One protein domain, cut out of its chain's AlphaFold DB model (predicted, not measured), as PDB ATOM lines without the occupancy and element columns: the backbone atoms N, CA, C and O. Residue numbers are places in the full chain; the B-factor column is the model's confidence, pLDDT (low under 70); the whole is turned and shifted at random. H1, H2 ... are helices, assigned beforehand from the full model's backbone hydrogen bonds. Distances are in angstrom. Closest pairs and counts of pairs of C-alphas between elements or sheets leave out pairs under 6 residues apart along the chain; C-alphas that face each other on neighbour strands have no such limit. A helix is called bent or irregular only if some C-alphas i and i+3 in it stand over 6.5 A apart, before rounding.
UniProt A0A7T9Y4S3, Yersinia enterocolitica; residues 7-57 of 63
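This is residues 7 to 57 of the 63 residues of a protein of Yersinia enterocolitica (UniProt A0A7T9Y4S3). Two helices, H1 and H2, are held far apart at the two ends of a long, open link, whose ends fold back so that both helices are on the same side of it with a gap between them. Residues 23 to 30 of the link stick out free. The printed part has 51 residues with two named helices, H1 then H2, and no named strand. The class is all helix, with under half of the residues, 22, in named elements. The whole is extended, with a radius of gyration of the C-alphas of 16.9 A and spans of 44 by 23 by 16 A.

H1, residues 8 to 16, and H2, residues 45 to 57, are apart, with no C-alpha of the one within 8 A of the other. In H2 every O i to N i+4 pair is within hydrogen-bond range; in H1 3 of 5 are.

H1 begins at C-alpha 8 (-12.868, 20.620, 31.313) and is 11.9 A long; it is irregular, but only just: C-alphas 10 and 13 are 6.9 A apart. H2, 18.5 A long, ends at C-alpha 57 (-2.322, 18.696, 45.270).

The two C-alphas farthest apart, those of Gly 18 and Asp 42, are 45.9 A apart. The long link, residues 17 to 44, has 28 residues. The printed part has no cut, and no printed residue is under 70 in pLDDT.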
ATOM      1  N   ALA A   7     -13.692  16.401  29.168       91.88
ATOM      2  CA  ALA A   7     -13.355  16.913  30.485       91.88
ATOM      3  C   ALA A   7     -12.795  18.340  30.399       91.88
ATOM      4  O   ALA A   7     -11.957  18.637  29.546       91.88
ATOM      5  N   GLN A   8     -13.227  19.203  31.319       90.75
ATOM      6  CA  GLN A   8     -12.868  20.620  31.313       90.75
ATOM      7  C   GLN A   8     -11.346  20.838  31.313       90.75
ATOM      8  O   GLN A   8     -10.847  21.580  30.478       90.75
ATOM      9  N   TRP A   9     -10.597  20.116  32.153       90.69
ATOM     10  CA  TRP A   9      -9.132  20.223  32.229       90.69
ATOM     11  C   TRP A   9      -8.415  19.868  30.916       90.69
ATOM     12  O   TRP A   9      -7.307  20.337  30.681       90.69
ATOM     13  N   HIS A  10      -9.036  19.057  30.054       93.62
ATOM     14  CA  HIS A  10      -8.506  18.732  28.730       93.62
ATOM     15  C   HIS A  10      -8.866  19.810  27.695       93.62
ATOM     16  O   HIS A  10      -8.134  20.015  26.734       93.62
ATOM     17  N   ALA A  11      -9.998  20.494  27.872       93.75
ATOM     18  CA  ALA A  11     -10.459  21.555  26.980       93.75
ATOM     19  C   ALA A  11      -9.820  22.921  27.284       93.75
ATOM     20  O   ALA A  11      -9.643  23.723  26.372       93.75
ATOM     21  N   GLU A  12      -9.458  23.178  28.546       94.12
ATOM     22  CA  GLU A  12      -8.946  24.465  29.040       94.12
ATOM     23  C   GLU A  12      -7.802  25.054  28.185       94.12
ATOM     24  O   GLU A  12      -7.894  26.228  27.822       94.12
ATOM     25  N   PRO A  13      -6.768  24.282  27.776       95.75
ATOM     26  CA  PRO A  13      -5.687  24.820  26.946       95.75
ATOM     27  C   PRO A  13      -6.176  25.315  25.578       95.75
ATOM     28  O   PRO A  13      -5.709  26.333  25.079       95.75
ATOM     29  N   HIS A  14      -7.163  24.623  25.010       95.12
ATOM     30  CA  HIS A  14      -7.748  24.945  23.712       95.12
ATOM     31  C   HIS A  14      -8.747  26.104  23.774       95.12
ATOM     32  O   HIS A  14      -8.991  26.793  22.786       95.12
ATOM     33  N   PHE A  15      -9.353  26.330  24.941       94.69
ATOM     34  CA  PHE A  15     -10.108  27.554  25.185       94.69
ATOM     35  C   PHE A  15      -9.169  28.752  25.333       94.69
ATOM     36  O   PHE A  15      -9.476  29.830  24.826       94.69
ATOM     37  N   ALA A  16      -8.015  28.565  25.985       95.31
ATOM     38  CA  ALA A  16      -7.028  29.623  26.183       95.31
ATOM     39  C   ALA A  16      -6.369  30.084  24.869       95.31
ATOM     40  O   ALA A  16      -6.104  31.274  24.712       95.31
ATOM     41  N   ASP A  17      -6.127  29.167  23.928       95.88
ATOM     42  CA  ASP A  17      -5.548  29.486  22.613       95.88
ATOM     43  C   ASP A  17      -6.594  29.817  21.524       95.88
ATOM     44  O   ASP A  17      -6.233  30.238  20.423       95.88
ATOM     45  N   GLY A  18      -7.888  29.663  21.830       95.25
ATOM     46  CA  GLY A  18      -9.003  29.958  20.927       95.25
ATOM     47  C   GLY A  18      -9.266  28.901  19.847       95.25
ATOM     48  O   GLY A  18     -10.104  29.127  18.971       95.25
ATOM     49  N   SER A  19      -8.588  27.751  19.890       95.62
ATOM     50  CA  SER A  19      -8.828  26.635  18.963       95.62
ATOM     51  C   SER A  19     -10.152  25.906  19.228       95.62
ATOM     52  O   SER A  19     -10.715  25.308  18.306       95.62
ATOM     53  N   LEU A  20     -10.683  25.992  20.453       95.69
ATOM     54  CA  LEU A  20     -12.032  25.555  20.813       95.69
ATOM     55  C   LEU A  20     -12.839  26.707  21.419       95.69
ATOM     56  O   LEU A  20     -12.306  27.597  22.076       95.69
ATOM     57  N   VAL A  21     -14.160  26.652  21.239       95.44
ATOM     58  CA  VAL A  21     -15.104  27.616  21.816       95.44
ATOM     59  C   VAL A  21     -16.133  26.864  22.661       95.44
ATOM     60  O   VAL A  21     -16.721  25.895  22.168       95.44
ATOM     61  N   PRO A  22     -16.378  27.273  23.920       94.81
ATOM     62  CA  PRO A  22     -17.415  26.668  24.742       94.81
ATOM     63  C   PRO A  22     -18.804  26.997  24.181       94.81
ATOM     64  O   PRO A  22     -19.105  28.137  23.836       94.81
ATOM     65  N   VAL A  23     -19.678  25.993  24.126       95.38
ATOM     66  CA  VAL A  23     -21.067  26.135  23.665       95.38
ATOM     67  C   VAL A  23     -22.030  25.588  24.712       95.38
ATOM     68  O   VAL A  23     -21.698  24.646  25.432       95.38
ATOM     69  N   LEU A  24     -23.229  26.177  24.801       95.31
ATOM     70  CA  LEU A  24     -24.295  25.753  25.721       95.31
ATOM     71  C   LEU A  24     -23.867  25.693  27.204       95.31
ATOM     72  O   LEU A  24     -24.331  24.826  27.936       95.31
ATOM     73  N   ALA A  25     -23.010  26.613  27.663       92.62
ATOM     74  CA  ALA A  25     -22.448  26.603  29.022       92.62
ATOM     75  C   ALA A  25     -23.505  26.530  30.144       92.62
ATOM     76  O   ALA A  25     -23.296  25.879  31.162       92.62
ATOM     77  N   HIS A  26     -24.679  27.130  29.935       95.44
ATOM     78  CA  HIS A  26     -25.799  27.083  30.884       95.44
ATOM     79  C   HIS A  26     -26.461  25.702  31.021       95.44
ATOM     80  O   HIS A  26     -27.257  25.496  31.932       95.44
ATOM     81  N   HIS A  27     -26.146  24.769  30.122       94.94
ATOM     82  CA  HIS A  27     -26.690  23.412  30.092       94.94
ATOM     83  C   HIS A  27     -25.638  22.344  30.405       94.94
ATOM     84  O   HIS A  27     -25.904  21.155  30.231       94.94
ATOM     85  N   TRP A  28     -24.440  22.738  30.842       93.56
ATOM     86  CA  TRP A  28     -23.426  21.771  31.242       93.56
ATOM     87  C   TRP A  28     -23.864  21.043  32.519       93.56
ATOM     88  O   TRP A  28     -24.393  21.677  33.438       93.56
ATOM     89  N   PRO A  29     -23.673  19.716  32.598       92.44
ATOM     90  CA  PRO A  29     -23.984  18.977  33.810       92.44
ATOM     91  C   PRO A  29     -23.002  19.358  34.925       92.44
ATOM     92  O   PRO A  29     -21.934  19.924  34.685       92.44
ATOM     93  N   ALA A  30     -23.353  19.010  36.162       90.81
ATOM     94  CA  ALA A  30     -22.447  19.192  37.285       90.81
ATOM     95  C   ALA A  30     -21.128  18.416  37.068       90.81
ATOM     96  O   ALA A  30     -21.150  17.330  36.473       90.81
ATOM     97  N   PRO A  31     -19.987  18.929  37.569       88.12
ATOM     98  CA  PRO A  31     -18.716  18.216  37.511       88.12
ATOM     99  C   PRO A  31     -18.824  16.814  38.116       88.12
ATOM    100  O   PRO A  31     -19.393  16.623  39.191       88.12
ATOM    101  N   VAL A  32     -18.246  15.833  37.426       88.38
ATOM    102  CA  VAL A  32     -18.212  14.443  37.889       88.38
ATOM    103  C   VAL A  32     -16.996  14.249  38.802       88.38
ATOM    104  O   VAL A  32     -15.896  14.664  38.426       88.38
ATOM    105  N   PRO A  33     -17.149  13.625  39.985       87.81
ATOM    106  CA  PRO A  33     -16.023  13.369  40.877       87.81
ATOM    107  C   PRO A  33     -15.043  12.358  40.269       87.81
ATOM    108  O   PRO A  33     -15.448  11.362  39.668       87.81
ATOM    109  N   LEU A  34     -13.748  12.596  40.483       87.94
ATOM    110  CA  LEU A  34     -12.681  11.651  40.160       87.94
ATOM    111  C   LEU A  34     -12.307  10.854  41.414       87.94
ATOM    112  O   LEU A  34     -12.120  11.432  42.484       87.94
ATOM    113  N   TRP A  35     -12.186   9.535  41.284       89.31
ATOM    114  CA  TRP A  35     -11.927   8.634  42.407       89.31
ATOM    115  C   TRP A  35     -10.542   8.002  42.307       89.31
ATOM    116  O   TRP A  35     -10.147   7.514  41.249       89.31
ATOM    117  N   LEU A  36      -9.830   7.952  43.433       90.31
ATOM    118  CA  LEU A  36      -8.650   7.106  43.585       90.31
ATOM    119  C   LEU A  36      -9.111   5.707  43.979       90.31
ATOM    120  O   LEU A  36      -9.640   5.506  45.070       90.31
ATOM    121  N   TYR A  37      -8.923   4.750  43.075       91.00
ATOM    122  CA  TYR A  37      -9.301   3.363  43.306       91.00
ATOM    123  C   TYR A  37      -8.112   2.536  43.795       91.00
ATOM    124  O   TYR A  37      -7.018   2.597  43.232       91.00
ATOM    125  N   TYR A  38      -8.353   1.721  44.816       90.62
ATOM    126  CA  TYR A  38      -7.394   0.763  45.349       90.62
ATOM    127  C   TYR A  38      -8.121  -0.474  45.881       90.62
ATOM    128  O   TYR A  38      -9.255  -0.393  46.346       90.62
ATOM    129  N   ALA A  39      -7.462  -1.632  45.805       85.19
ATOM    130  CA  ALA A  39      -8.087  -2.922  46.102       85.19
ATOM    131  C   ALA A  39      -8.405  -3.140  47.594       85.19
ATOM    132  O   ALA A  39      -9.260  -3.954  47.922       85.19
ATOM    133  N   SER A  40      -7.703  -2.449  48.498       87.56
ATOM    134  CA  SER A  40      -7.863  -2.598  49.948       87.56
ATOM    135  C   SER A  40      -7.504  -1.311  50.683       87.56
ATOM    136  O   SER A  40      -6.594  -0.595  50.271       87.56
ATOM    137  N   ALA A  41      -8.173  -1.057  51.811       82.06
ATOM    138  CA  ALA A  41      -7.815   0.015  52.741       82.06
ATOM    139  C   ALA A  41      -6.460  -0.224  53.443       82.06
ATOM    140  O   ALA A  41      -5.871   0.709  54.001       82.06
ATOM    141  N   ASP A  42      -5.945  -1.459  53.405       90.88
ATOM    142  CA  ASP A  42      -4.588  -1.760  53.846       90.88
ATOM    143  C   ASP A  42      -3.572  -1.461  52.737       90.88
ATOM    144  O   ASP A  42      -3.215  -2.303  51.911       90.88
ATOM    145  N   LEU A  43      -3.154  -0.200  52.688       90.62
ATOM    146  CA  LEU A  43      -2.231   0.315  51.689       90.62
ATOM    147  C   LEU A  43      -0.777   0.264  52.188       90.62
ATOM    148  O   LEU A  43      -0.503   0.648  53.332       90.62
ATOM    149  N   PRO A  44       0.198  -0.108  51.338       93.75
ATOM    150  CA  PRO A  44       1.611   0.025  51.676       93.75
ATOM    151  C   PRO A  44       1.966   1.482  52.028       93.75
ATOM    152  O   PRO A  44       1.441   2.395  51.383       93.75
ATOM    153  N   PRO A  45       2.896   1.738  52.972       93.94
ATOM    154  CA  PRO A  45       3.216   3.098  53.425       93.94
ATOM    155  C   PRO A  45       3.538   4.080  52.289       93.94
ATOM    156  O   PRO A  45       3.067   5.211  52.291       93.94
ATOM    157  N   ARG A  46       4.266   3.626  51.260       93.69
ATOM    158  CA  ARG A  46       4.599   4.446  50.085       93.69
ATOM    159  C   ARG A  46       3.367   4.869  49.275       93.69
ATOM    160  O   ARG A  46       3.343   5.974  48.749       93.69
ATOM    161  N   VAL A  47       2.358   4.002  49.173       93.12
ATOM    162  CA  VAL A  47       1.106   4.305  48.460       93.12
ATOM    163  C   VAL A  47       0.272   5.302  49.258       93.12
ATOM    164  O   VAL A  47      -0.287   6.214  48.661       93.12
ATOM    165  N   ARG A  48       0.241   5.184  50.594       92.94
ATOM    166  CA  ARG A  48      -0.451   6.155  51.460       92.94
ATOM    167  C   ARG A  48       0.111   7.564  51.280       92.94
ATOM    168  O   ARG A  48      -0.643   8.453  50.918       92.94
ATOM    169  N   VAL A  49       1.433   7.724  51.392       94.88
ATOM    170  CA  VAL A  49       2.094   9.031  51.212       94.88
ATOM    171  C   VAL A  49       1.816   9.620  49.826       94.88
ATOM    172  O   VAL A  49       1.608  10.821  49.689       94.88
ATOM    173  N   TRP A  50       1.787   8.783  48.787       93.88
ATOM    174  CA  TRP A  50       1.456   9.243  47.440       93.88
ATOM    175  C   TRP A  50      -0.007   9.690  47.310       93.88
ATOM    176  O   TRP A  50      -0.274  10.720  46.696       93.88
ATOM    177  N   ILE A  51      -0.950   8.959  47.910       93.31
ATOM    178  CA  ILE A  51      -2.361   9.366  47.958       93.31
ATOM    179  C   ILE A  51      -2.512  10.682  48.720       93.31
ATOM    180  O   ILE A  51      -3.194  11.574  48.225       93.31
ATOM    181  N   ASP A  52      -1.857  10.827  49.872       93.19
ATOM    182  CA  ASP A  52      -1.900  12.057  50.670       93.19
ATOM    183  C   ASP A  52      -1.403  13.255  49.849       93.19
ATOM    184  O   ASP A  52      -2.077  14.283  49.783       93.19
ATOM    185  N   PHE A  53      -0.291  13.080  49.125       94.75
ATOM    186  CA  PHE A  53       0.225  14.083  48.193       94.75
ATOM    187  C   PHE A  53      -0.789  14.448  47.099       94.75
ATOM    188  O   PHE A  53      -1.000  15.629  46.827       94.75
ATOM    189  N   LEU A  54      -1.444  13.465  46.470       93.44
ATOM    190  CA  LEU A  54      -2.450  13.734  45.438       93.44
ATOM    191  C   LEU A  54      -3.671  14.468  45.995       93.44
ATOM    192  O   LEU A  54      -4.166  15.403  45.368       93.44
ATOM    193  N   LEU A  55      -4.162  14.044  47.160       91.19
ATOM    194  CA  LEU A  55      -5.314  14.667  47.807       91.19
ATOM    195  C   LEU A  55      -5.021  16.112  48.207       91.19
ATOM    196  O   LEU A  55      -5.920  16.948  48.134       91.19
ATOM    197  N   GLU A  56      -3.788  16.412  48.608       92.94
ATOM    198  CA  GLU A  56      -3.337  17.778  48.868       92.94
ATOM    199  C   GLU A  56      -3.209  18.587  47.571       92.94
ATOM    200  O   GLU A  56      -3.746  19.691  47.485       92.94
ATOM    201  N   HIS A  57      -2.573  18.021  46.543       91.94
ATOM    202  CA  HIS A  57      -2.322  18.696  45.270       91.94
ATOM    203  C   HIS A  57      -3.607  19.042  44.502       91.94
ATOM    204  O   HIS A  57      -3.708  20.116  43.912       91.94
TER     205      HIS A  57